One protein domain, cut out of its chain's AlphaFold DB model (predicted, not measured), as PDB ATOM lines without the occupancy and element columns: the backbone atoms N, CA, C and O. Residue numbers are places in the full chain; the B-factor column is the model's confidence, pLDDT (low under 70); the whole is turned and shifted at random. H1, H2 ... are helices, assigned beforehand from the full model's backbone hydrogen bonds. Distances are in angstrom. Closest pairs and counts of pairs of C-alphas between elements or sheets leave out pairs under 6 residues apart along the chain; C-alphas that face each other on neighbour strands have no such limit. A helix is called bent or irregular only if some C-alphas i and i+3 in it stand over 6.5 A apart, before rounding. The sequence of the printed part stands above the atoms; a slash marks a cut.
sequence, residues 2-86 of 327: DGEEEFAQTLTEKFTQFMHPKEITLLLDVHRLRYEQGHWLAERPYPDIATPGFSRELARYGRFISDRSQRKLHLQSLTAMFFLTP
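This is residues 2 to 86 of the 327 residues of an uncharacterized protein of Enterococcus asini (UniProt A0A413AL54). Four helices form a rounded body in two layers: H1 and H3 make one layer, H2 and H4 the other, and the two layers cross at a slant. A long loop, residues 37 to 53, swings round the outside past H4 from the end of H2 to the start of H3. The printed part has 85 residues, with H1, H2, H3 and H4 in that order and no named strand; the class is all helix. It is compact, with a radius of gyration of the C-alphas of 12.2 A and spans of 30 by 29 by 20 A.

H1, residues 2 to 14, touches H2, residues 21 to 36, opposite ways at a steep tilt of 51 degrees; their closest C-alphas, of Ala 8 and Pro 21, are 5.1 A apart. With residues 7 to 11 alone, H1 only just touches H3, residues 54 to 64, with 3 pairs of C-alphas within 8 A, the closest those of Leu 11 and Glu 57 at 7.8 A; the tilt is shallow, 10 degrees, opposite ways. H2, with residues 27 to 31 alone, touches residues 74 to 81 of H4, residues 68 to 84, at a shallow tilt of 29 degrees, opposite ways; the closest C-alphas, of His 31 and His 74, are 7.2 A apart. H2 and H3 are near each other. H3 and H4 form a helical hairpin and touch at a steep tilt of 44 degrees, closest at the C-alphas of Gly 62 and Arg 71, 6.2 A. H1 and H4 are apart. Every O i to N i+4 pair is within hydrogen-bond range in H1, H2 and H4; in H3, 5 of 7 are.

H1 begins at C-alpha 2, (206.351, 240.992, 143.600), and is 18.8 A long. H2 is 22.2 A long. H3, 17.6 A, is irregular: C-alphas 61 and 64 are 7.3 A apart. H4, 24.1 A, ends at C-alpha 84, (222.250, 242.231, 164.342).

The two C-alphas farthest apart, of Asp 2 and Pro 45, are 33.0 A apart. The printed part has no cut. The link from H2 to H3 is long, that from H1 to H2 short, and that from H3 to H4 tight. Mean pLDDT of the printed part is 86.8; residues 2 and 52 are under 70.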
ATOM      1  N   ASP A   2     205.449 241.923 144.312       63.03
ATOM      2  CA  ASP A   2     206.351 240.992 143.600       63.03
ATOM      3  C   ASP A   2     207.842 241.405 143.567       63.03
ATOM      4  O   ASP A   2     208.726 240.560 143.674       63.03
ATOM      5  N   GLY A   3     208.148 242.708 143.495       81.56
ATOM      6  CA  GLY A   3     209.535 243.189 143.410       81.56
ATOM      7  C   GLY A   3     210.369 243.042 144.694       81.56
ATOM      8  O   GLY A   3     211.590 242.913 144.616       81.56
ATOM      9  N   GLU A   4     209.745 243.053 145.878       84.56
ATOM     10  CA  GLU A   4     210.455 242.848 147.156       84.56
ATOM     11  C   GLU A   4     210.734 241.371 147.412       84.56
ATOM     12  O   GLU A   4     211.791 241.032 147.941       84.56
ATOM     13  N   GLU A   5     209.832 240.490 146.984       88.19
ATOM     14  CA  GLU A   5     210.043 239.043 147.020       88.19
ATOM     15  C   GLU A   5     211.176 238.622 146.074       88.19
ATOM     16  O   GLU A   5     212.094 237.913 146.490       88.19
ATOM     17  N   GLU A   6     211.186 239.126 144.836       88.56
ATOM     18  CA  GLU A   6     212.261 238.862 143.869       88.56
ATOM     19  C   GLU A   6     213.622 239.393 144.361       88.56
ATOM     20  O   GLU A   6     214.659 238.717 144.276       88.56
ATOM     21  N   PHE A   7     213.634 240.598 144.940       90.50
ATOM     22  CA  PHE A   7     214.851 241.176 145.505       90.50
ATOM     23  C   PHE A   7     215.344 240.398 146.735       90.50
ATOM     24  O   PHE A   7     216.546 240.142 146.860       90.50
ATOM     25  N   ALA A   8     214.438 239.971 147.618       90.62
ATOM     26  CA  ALA A   8     214.764 239.143 148.773       90.62
ATOM     27  C   ALA A   8     215.360 237.789 148.366       90.62
ATOM     28  O   ALA A   8     216.345 237.345 148.967       90.62
ATOM     29  N   GLN A   9     214.828 237.162 147.314       90.12
ATOM     30  CA  GLN A   9     215.383 235.933 146.750       90.12
ATOM     31  C   GLN A   9     216.822 236.156 146.259       90.12
ATOM     32  O   GLN A   9     217.738 235.427 146.643       90.12
ATOM     33  N   THR A  10     217.052 237.243 145.516       89.69
ATOM     34  CA  THR A  10     218.388 237.618 145.024       89.69
ATOM     35  C   THR A  10     219.385 237.858 146.166       89.69
ATOM     36  O   THR A  10     220.545 237.443 146.084       89.69
ATOM     37  N   LEU A  11     218.964 238.544 147.235       88.88
ATOM     38  CA  LEU A  11     219.805 238.770 148.415       88.88
ATOM     39  C   LEU A  11     220.142 237.462 149.136       88.88
ATOM     40  O   LEU A  11     221.297 237.267 149.527       88.88
ATOM     41  N   THR A  12     219.161 236.567 149.268       87.88
ATOM     42  CA  THR A  12     219.332 235.247 149.891       87.88
ATOM     43  C   THR A  12     220.399 234.438 149.172       87.88
ATOM     44  O   THR A  12     221.368 234.010 149.795       87.88
ATOM     45  N   GLU A  13     220.284 234.299 147.853       88.00
ATOM     46  CA  GLU A  13     221.211 233.499 147.047       88.00
ATOM     47  C   GLU A  13     222.648 234.032 147.100       88.00
ATOM     48  O   GLU A  13     223.608 233.260 147.198       88.00
ATOM     49  N   LYS A  14     222.802 235.361 147.072       86.31
ATOM     50  CA  LYS A  14     224.115 236.013 146.989       86.31
ATOM     51  C   LYS A  14     224.804 236.221 148.337       86.31
ATOM     52  O   LYS A  14     226.031 236.174 148.382       86.31
ATOM     53  N   PHE A  15     224.061 236.523 149.405       84.00
ATOM     54  CA  PHE A  15     224.647 237.066 150.642       84.00
ATOM     55  C   PHE A  15     224.084 236.485 151.937       84.00
ATOM     56  O   PHE A  15     224.814 236.424 152.926       84.00
ATOM     57  N   THR A  16     222.809 236.093 151.965       78.12
ATOM     58  CA  THR A  16     222.110 235.722 153.206       78.12
ATOM     59  C   THR A  16     221.485 234.337 153.106       78.12
ATOM     60  O   THR A  16     220.327 234.157 153.461       78.12
ATOM     61  N   GLN A  17     222.266 233.351 152.654       79.06
ATOM     62  CA  GLN A  17     221.833 231.963 152.402       79.06
ATOM     63  C   GLN A  17     221.196 231.270 153.621       79.06
ATOM     64  O   GLN A  17     220.538 230.244 153.487       79.06
ATOM     65  N   PHE A  18     221.384 231.846 154.808       77.00
ATOM     66  CA  PHE A  18     220.894 231.361 156.094       77.00
ATOM     67  C   PHE A  18     219.723 232.188 156.657       77.00
ATOM     68  O   PHE A  18     219.359 232.017 157.816       77.00
ATOM     69  N   MET A  19     219.153 233.107 155.870       82.69
ATOM     70  CA  MET A  19     217.885 233.784 156.162       82.69
ATOM     71  C   MET A  19     216.830 233.362 155.157       82.69
ATOM     72  O   MET A  19     217.101 233.274 153.961       82.69
ATOM     73  N   HIS A  20     215.606 233.164 155.634       86.50
ATOM     74  CA  HIS A  20     214.504 232.868 154.736       86.50
ATOM     75  C   HIS A  20     214.105 234.140 153.955       86.50
ATOM     76  O   HIS A  20     213.946 235.194 154.578       86.50
ATOM     77  N   PRO A  21     213.858 234.079 152.628       89.25
ATOM     78  CA  PRO A  21     213.504 235.257 151.828       89.25
ATOM     79  C   PRO A  21     212.332 236.060 152.402       89.25
ATOM     80  O   PRO A  21     212.383 237.279 152.438       89.25
ATOM     81  N   LYS A  22     211.314 235.395 152.963       89.25
ATOM     82  CA  LYS A  22     210.183 236.084 153.621       89.25
ATOM     83  C   LYS A  22     210.578 236.949 154.824       89.25
ATOM     84  O   LYS A  22     209.936 237.964 155.062       89.25
ATOM     85  N   GLU A  23     211.611 236.574 155.579       85.38
ATOM     86  CA  GLU A  23     212.114 237.414 156.677       85.38
ATOM     87  C   GLU A  23     212.790 238.671 156.126       85.38
ATOM     88  O   GLU A  23     212.624 239.764 156.664       85.38
ATOM     89  N   ILE A  24     213.515 238.524 155.016       89.50
ATOM     90  CA  ILE A  24     214.128 239.638 154.289       89.50
ATOM     91  C   ILE A  24     213.037 240.562 153.747       89.50
ATOM     92  O   ILE A  24     213.091 241.762 153.999       89.50
ATOM     93  N   THR A  25     212.029 240.013 153.065       91.50
ATOM     94  CA  THR A  25     210.868 240.759 152.561       91.50
ATOM     95  C   THR A  25     210.192 241.537 153.683       91.50
ATOM     96  O   THR A  25     210.001 242.736 153.534       91.50
ATOM     97  N   LEU A  26     209.943 240.914 154.842       88.69
ATOM     98  CA  LEU A  26     209.346 241.591 155.995       88.69
ATOM     99  C   LEU A  26     210.175 242.801 156.459       88.69
ATOM    100  O   LEU A  26     209.615 243.868 156.704       88.69
ATOM    101  N   LEU A  27     211.501 242.660 156.573       88.25
ATOM    102  CA  LEU A  27     212.380 243.774 156.956       88.25
ATOM    103  C   LEU A  27     212.324 244.918 155.934       88.25
ATOM    104  O   LEU A  27     212.260 246.089 156.316       88.25
ATOM    105  N   LEU A  28     212.338 244.585 154.642       91.44
ATOM    106  CA  LEU A  28     212.259 245.551 153.547       91.44
ATOM    107  C   LEU A  28     210.907 246.283 153.552       91.44
ATOM    108  O   LEU A  28     210.884 247.514 153.607       91.44
ATOM    109  N   ASP A  29     209.804 245.537 153.623       91.12
ATOM    110  CA  ASP A  29     208.438 246.060 153.668       91.12
ATOM    111  C   ASP A  29     208.229 247.008 154.849       91.12
ATOM    112  O   ASP A  29     207.703 248.109 154.677       91.12
ATOM    113  N   VAL A  30     208.684 246.632 156.050       89.25
ATOM    114  CA  VAL A  30     208.593 247.501 157.233       89.25
ATOM    115  C   VAL A  30     209.329 248.818 156.987       89.25
ATOM    116  O   VAL A  30     208.801 249.888 157.297       89.25
ATOM    117  N   HIS A  31     210.526 248.778 156.401       89.75
ATOM    118  CA  HIS A  31     211.283 249.989 156.089       89.75
ATOM    119  C   HIS A  31     210.607 250.858 155.025       89.75
ATOM    120  O   HIS A  31     210.594 252.085 155.173       89.75
ATOM    121  N   ARG A  32     210.049 250.250 153.974       91.50
ATOM    122  CA  ARG A  32     209.326 250.958 152.915       91.50
ATOM    123  C   ARG A  32     208.059 251.613 153.455       91.50
ATOM    124  O   ARG A  32     207.907 252.824 153.312       91.50
ATOM    125  N   LEU A  33     207.211 250.851 154.143       92.62
ATOM    126  CA  LEU A  33     205.957 251.344 154.718       92.62
ATOM    127  C   LEU A  33     206.200 252.476 155.720       92.62
ATOM    128  O   LEU A  33     205.506 253.489 155.679       92.62
ATOM    129  N   ARG A  34     207.221 252.357 156.584       91.25
ATOM    130  CA  ARG A  34     207.580 253.440 157.512       91.25
ATOM    131  C   ARG A  34     207.996 254.712 156.780       91.25
ATOM    132  O   ARG A  34     207.577 255.792 157.186       91.25
ATOM    133  N   TYR A  35     208.780 254.599 155.709       92.19
ATOM    134  CA  TYR A  35     209.150 255.758 154.899       92.19
ATOM    135  C   TYR A  35     207.926 256.397 154.221       92.19
ATOM    136  O   TYR A  35     207.732 257.606 154.336       92.19
ATOM    137  N   GLU A  36     207.075 255.592 153.577       92.50
ATOM    138  CA  GLU A  36     205.853 256.050 152.892       92.50
ATOM    139  C   GLU A  36     204.875 256.757 153.846       92.50
ATOM    140  O   GLU A  36     204.223 257.725 153.462       92.50
ATOM    141  N   GLN A  37     204.816 256.322 155.107       94.62
ATOM    142  CA  GLN A  37     203.984 256.920 156.158       94.62
ATOM    143  C   GLN A  37     204.624 258.138 156.843       94.62
ATOM    144  O   GLN A  37     204.043 258.707 157.765       94.62
ATOM    145  N   GLY A  38     205.823 258.555 156.428       93.12
ATOM    146  CA  GLY A  38     206.501 259.703 157.027       93.12
ATOM    147  C   GLY A  38     207.112 259.423 158.405       93.12
ATOM    148  O   GLY A  38     207.367 260.354 159.166       93.12
ATOM    149  N   HIS A  39     207.430 258.167 158.727       92.12
ATOM    150  CA  HIS A  39     208.190 257.797 159.924       92.12
ATOM    151  C   HIS A  39     209.698 257.801 159.653       92.12
ATOM    152  O   HIS A  39     210.291 256.773 159.325       92.12
ATOM    153  N   TRP A  40     210.310 258.972 159.803       90.12
ATOM    154  CA  TRP A  40     211.697 259.215 159.409       90.12
ATOM    155  C   TRP A  40     212.670 258.644 160.443       90.12
ATOM    156  O   TRP A  40     212.376 258.602 161.640       90.12
ATOM    157  N   LEU A  41     213.840 258.207 159.980       88.81
ATOM    158  CA  LEU A  41     214.899 257.714 160.854       88.81
ATOM    159  C   LEU A  41     215.749 258.875 161.378       88.81
ATOM    160  O   LEU A  41     216.029 259.836 160.659       88.81
ATOM    161  N   ALA A  42     216.179 258.746 162.632       87.06
ATOM    162  CA  ALA A  42     217.168 259.619 163.253       87.06
ATOM    163  C   ALA A  42     218.592 259.098 163.000       87.06
ATOM    164  O   ALA A  42     218.798 257.899 162.794       87.06
ATOM    165  N   GLU A  43     219.580 259.993 163.049       85.50
ATOM    166  CA  GLU A  43     220.989 259.598 163.008       85.50
ATOM    167  C   GLU A  43     221.352 258.721 164.215       85.50
ATOM    168  O   GLU A  43     220.961 258.992 165.350       85.50
ATOM    169  N   ARG A  44     222.121 257.659 163.956       80.81
ATOM    170  CA  ARG A  44     222.646 256.736 164.967       80.81
ATOM    171  C   ARG A  44     224.094 256.370 164.643       80.81
ATOM    172  O   ARG A  44     224.474 256.411 163.469       80.81
ATOM    173  N   PRO A  45     224.895 255.961 165.642       79.19
ATOM    174  CA  PRO A  45     226.285 255.557 165.441       79.19
ATOM    175  C   PRO A  45     226.380 254.145 164.835       79.19
ATOM    176  O   PRO A  45     226.975 253.249 165.426       79.19
ATOM    177  N   TYR A  46     225.762 253.922 163.670       80.00
ATOM    178  CA  TYR A  46     225.796 252.629 162.992       80.00
ATOM    179  C   TYR A  46     227.248 252.195 162.711       80.00
ATOM    180  O   TYR A  46     228.060 253.022 162.286       80.00
ATOM    181  N   PRO A  47     227.582 250.912 162.924       75.62
ATOM    182  CA  PRO A  47     228.924 250.398 162.720       75.62
ATOM    183  C   PRO A  47     229.242 250.398 161.225       75.62
ATOM    184  O   PRO A  47     228.422 249.979 160.405       75.62
ATOM    185  N   ASP A  48     230.446 250.842 160.872       79.94
ATOM    186  CA  ASP A  48     230.924 250.815 159.489       79.94
ATOM    187  C   ASP A  48     231.425 249.408 159.134       79.94
ATOM    188  O   ASP A  48     232.622 249.113 159.108       79.94
ATOM    189  N   ILE A  49     230.480 248.483 158.959       80.00
ATOM    190  CA  ILE A  49     230.778 247.100 158.587       80.00
ATOM    191  C   ILE A  49     231.011 247.060 157.075       80.00
ATOM    192  O   ILE A  49     230.083 247.219 156.276       80.00
ATOM    193  N   ALA A  50     232.256 246.792 156.677       77.19
ATOM    194  CA  ALA A  50     232.631 246.655 155.277       77.19
ATOM    195  C   ALA A  50     231.874 245.490 154.614       77.19
ATOM    196  O   ALA A  50     232.187 244.318 154.808       77.19
ATOM    197  N   THR A  51     230.878 245.819 153.792       78.94
ATOM    198  CA  THR A  51     230.027 244.841 153.091       78.94
ATOM    199  C   THR A  51     229.964 245.136 151.584       78.94
ATOM    200  O   THR A  51     228.884 245.363 151.021       78.94
ATOM    201  N   PRO A  52     231.125 245.180 150.891       66.38
ATOM    202  CA  PRO A  52     231.172 245.500 149.470       66.38
ATOM    203  C   PRO A  52     230.376 244.460 148.666       66.38
ATOM    204  O   PRO A  52     230.545 243.259 148.841       66.38
ATOM    205  N   GLY A  53     229.470 244.926 147.803       79.44
ATOM    206  CA  GLY A  53     228.502 244.078 147.092       79.44
ATOM    207  C   GLY A  53     227.119 244.110 147.741       79.44
ATOM    208  O   GLY A  53     226.190 244.635 147.134       79.44
ATOM    209  N   PHE A  54     227.003 243.674 148.995       84.88
ATOM    210  CA  PHE A  54     225.742 243.721 149.747       84.88
ATOM    211  C   PHE A  54     225.214 245.157 149.896       84.88
ATOM    212  O   PHE A  54     224.084 245.455 149.511       84.88
ATOM    213  N   SER A  55     226.081 246.088 150.316       84.81
ATOM    214  CA  SER A  55     225.755 247.521 150.379       84.81
ATOM    215  C   SER A  55     225.315 248.092 149.022       84.81
ATOM    216  O   SER A  55     224.476 248.988 148.960       84.81
ATOM    217  N   ARG A  56     225.862 247.573 147.912       87.19
ATOM    218  CA  ARG A  56     225.504 248.015 146.555       87.19
ATOM    219  C   ARG A  56     224.106 247.536 146.164       87.19
ATOM    220  O   ARG A  56     223.368 248.317 145.568       87.19
ATOM    221  N   GLU A  57     223.752 246.291 146.478       89.06
ATOM    222  CA  GLU A  57     222.405 245.772 146.214       89.06
ATOM    223  C   GLU A  57     221.361 246.482 147.083       89.06
ATOM    224  O   GLU A  57     220.362 246.960 146.549       89.06
ATOM    225  N   LEU A  58     221.621 246.688 148.381       88.56
ATOM    226  CA  LEU A  58     220.720 247.483 149.228       88.56
ATOM    227  C   LEU A  58     220.549 248.915 148.701       88.56
ATOM    228  O   LEU A  58     219.433 249.426 148.654       88.56
ATOM    229  N   ALA A  59     221.626 249.558 148.236       88.06
ATOM    230  CA  ALA A  59     221.542 250.896 147.648       88.06
ATOM    231  C   ALA A  59     220.696 250.943 146.362       88.06
ATOM    232  O   ALA A  59     220.127 251.992 146.047       88.06
ATOM    233  N   ARG A  60     220.605 249.836 145.609       88.00
ATOM    234  CA  ARG A  60     219.689 249.719 144.462       88.00
ATOM    235  C   ARG A  60     218.241 249.632 144.923       88.00
ATOM    236  O   ARG A  60     217.418 250.346 144.358       88.00
ATOM    237  N   TYR A  61     217.962 248.836 145.953       87.19
ATOM    238  CA  TYR A  61     216.634 248.759 146.561       87.19
ATOM    239  C   TYR A  61     216.178 250.123 147.091       87.19
ATOM    240  O   TYR A  61     215.124 250.607 146.703       87.19
ATOM    241  N   GLY A  62     217.015 250.830 147.858       87.62
ATOM    242  CA  GLY A  62     216.670 252.123 148.471       87.62
ATOM    243  C   GLY A  62     216.441 253.302 147.508       87.62
ATOM    244  O   GLY A  62     216.306 254.437 147.964       87.62
ATOM    245  N   ARG A  63     216.412 253.095 146.184       89.50
ATOM    246  CA  ARG A  63     216.204 254.166 145.188       89.50
ATOM    247  C   ARG A  63     214.825 254.820 145.261       89.50
ATOM    248  O   ARG A  63     214.719 255.974 144.854       89.50
ATOM    249  N   PHE A  64     213.814 254.130 145.794       88.00
ATOM    250  CA  PHE A  64     212.478 254.703 146.004       88.00
ATOM    251  C   PHE A  64     212.471 255.829 147.058       88.00
ATOM    252  O   PHE A  64     211.599 256.694 147.041       88.00
ATOM    253  N   ILE A  65     213.470 255.862 147.949       91.69
ATOM    254  CA  ILE A  65     213.624 256.908 148.962       91.69
ATOM    255  C   ILE A  65     214.226 258.141 148.294       91.69
ATOM    256  O   ILE A  65     215.412 258.152 147.961       91.69
ATOM    257  N   SER A  66     213.419 259.174 148.071       90.38
ATOM    258  CA  SER A  66     213.832 260.370 147.321       90.38
ATOM    259  C   SER A  66     214.802 261.252 148.110       90.38
ATOM    260  O   SER A  66     215.776 261.750 147.545       90.38
ATOM    261  N   ASP A  67     214.585 261.391 149.418       92.69
ATOM    262  CA  ASP A  67     215.479 262.143 150.299       92.69
ATOM    263  C   ASP A  67     216.817 261.403 150.488       92.69
ATOM    264  O   ASP A  67     216.872 260.248 150.917       92.69
ATOM    265  N   ARG A  68     217.928 262.071 150.156       91.94
ATOM    266  CA  ARG A  68     219.267 261.460 150.179       91.94
ATOM    267  C   ARG A  68     219.739 261.121 151.596       91.94
ATOM    268  O   ARG A  68     220.434 260.116 151.770       91.94
ATOM    269  N   SER A  69     219.390 261.942 152.582       92.25
ATOM    270  CA  SER A  69     219.781 261.753 153.980       92.25
ATOM    271  C   SER A  69     219.020 260.579 154.587       92.25
ATOM    272  O   SER A  69     219.635 259.661 155.129       92.25
ATOM    273  N   GLN A  70     217.702 260.526 154.386       92.19
ATOM    274  CA  GLN A  70     216.871 259.396 154.795       92.19
ATOM    275  C   GLN A  70     217.271 258.116 154.068       92.19
ATOM    276  O   GLN A  70     217.370 257.069 154.701       92.19
ATOM    277  N   ARG A  71     217.614 258.178 152.774       91.94
ATOM    278  CA  ARG A  71     218.121 257.001 152.052       91.94
ATOM    279  C   ARG A  71     219.363 256.433 152.732       91.94
ATOM    280  O   ARG A  71     219.433 255.228 152.947       91.94
ATOM    281  N   LYS A  72     220.328 257.282 153.100       89.81
ATOM    282  CA  LYS A  72     221.533 256.848 153.820       89.81
ATOM    283  C   LYS A  72     221.174 256.171 155.149       89.81
ATOM    284  O   LYS A  72     221.678 255.083 155.414       89.81
ATOM    285  N   LEU A  73     220.284 256.773 155.938       90.50
ATOM    286  CA  LEU A  73     219.869 256.235 157.237       90.50
ATOM    287  C   LEU A  73     219.123 254.906 157.118       90.50
ATOM    288  O   LEU A  73     219.420 253.972 157.858       90.50
ATOM    289  N   HIS A  74     218.218 254.778 156.147       90.12
ATOM    290  CA  HIS A  74     217.524 253.520 155.874       90.12
ATOM    291  C   HIS A  74     218.497 252.415 155.459       90.12
ATOM    292  O   HIS A  74     218.385 251.298 155.955       90.12
ATOM    293  N   LEU A  75     219.486 252.717 154.611       89.19
ATOM    294  CA  LEU A  75     220.502 251.737 154.209       89.19
ATOM    295  C   LEU A  75     221.370 251.283 155.387       89.19
ATOM    296  O   LEU A  75     221.636 250.089 155.523       89.19
ATOM    297  N   GLN A  76     221.782 252.210 156.254       88.75
ATOM    298  CA  GLN A  76     222.540 251.881 157.464       88.75
ATOM    299  C   GLN A  76     221.703 251.055 158.446       88.75
ATOM    300  O   GLN A  76     222.185 250.048 158.961       88.75
ATOM    301  N   SER A  77     220.437 251.425 158.645       87.75
ATOM    302  CA  SER A  77     219.511 250.691 159.507       87.75
ATOM    303  C   SER A  77     219.233 249.282 158.995       87.75
ATOM    304  O   SER A  77     219.343 248.334 159.766       87.75
ATOM    305  N   LEU A  78     218.931 249.124 157.703       88.75
ATOM    306  CA  LEU A  78     218.731 247.813 157.083       88.75
ATOM    307  C   LEU A  78     219.984 246.952 157.227       88.75
ATOM    308  O   LEU A  78     219.895 245.809 157.665       88.75
ATOM    309  N   THR A  79     221.159 247.514 156.927       89.06
ATOM    310  CA  THR A  79     222.435 246.808 157.105       89.06
ATOM    311  C   THR A  79     222.609 246.360 158.553       89.06
ATOM    312  O   THR A  79     222.924 245.202 158.794       89.06
ATOM    313  N   ALA A  80     222.338 247.223 159.533       86.88
ATOM    314  CA  ALA A  80     222.400 246.836 160.936       86.88
ATOM    315  C   ALA A  80     221.412 245.705 161.268       86.88
ATOM    316  O   ALA A  80     221.813 244.731 161.895       86.88
ATOM    317  N   MET A  81     220.161 245.766 160.803       86.62
ATOM    318  CA  MET A  81     219.166 244.714 161.058       86.62
ATOM    319  C   MET A  81     219.568 243.365 160.447       86.62
ATOM    320  O   MET A  81     219.514 242.343 161.128       86.62
ATOM    321  N   PHE A  82     220.060 243.336 159.205       88.06
ATOM    322  CA  PHE A  82     220.501 242.086 158.570       88.06
ATOM    323  C   PHE A  82     221.626 241.373 159.326       88.06
ATOM    324  O   PHE A  82     221.760 240.151 159.218       88.06
ATOM    325  N   PHE A  83     222.437 242.134 160.062       89.06
ATOM    326  CA  PHE A  83     223.604 241.641 160.782       89.06
ATOM    327  C   PHE A  83     223.345 241.429 162.277       89.06
ATOM    328  O   PHE A  83     223.986 240.581 162.882       89.06
ATOM    329  N   LEU A  84     222.429 242.187 162.886       87.06
ATOM    330  CA  LEU A  84     222.250 242.231 164.342       87.06
ATOM    331  C   LEU A  84     220.945 241.602 164.840       87.06
ATOM    332  O   LEU A  84     220.841 241.294 166.027       87.06
ATOM    333  N   THR A  85     219.964 241.392 163.961       82.50
ATOM    334  CA  THR A  85     218.718 240.691 164.297       82.50
ATOM    335  C   THR A  85     218.882 239.168 164.459       82.50
ATOM    336  O   THR A  85     218.288 238.627 165.395       82.50
ATOM    337  N   PRO A  86     219.644 238.438 163.612       82.94
ATOM    338  CA  PRO A  86     219.701 236.979 163.697       82.94
ATOM    339  C   PRO A  86     220.630 236.486 164.814       82.94
ATOM    340  O   PRO A  86     221.644 237.108 165.131       82.94
TER     341      PRO A  86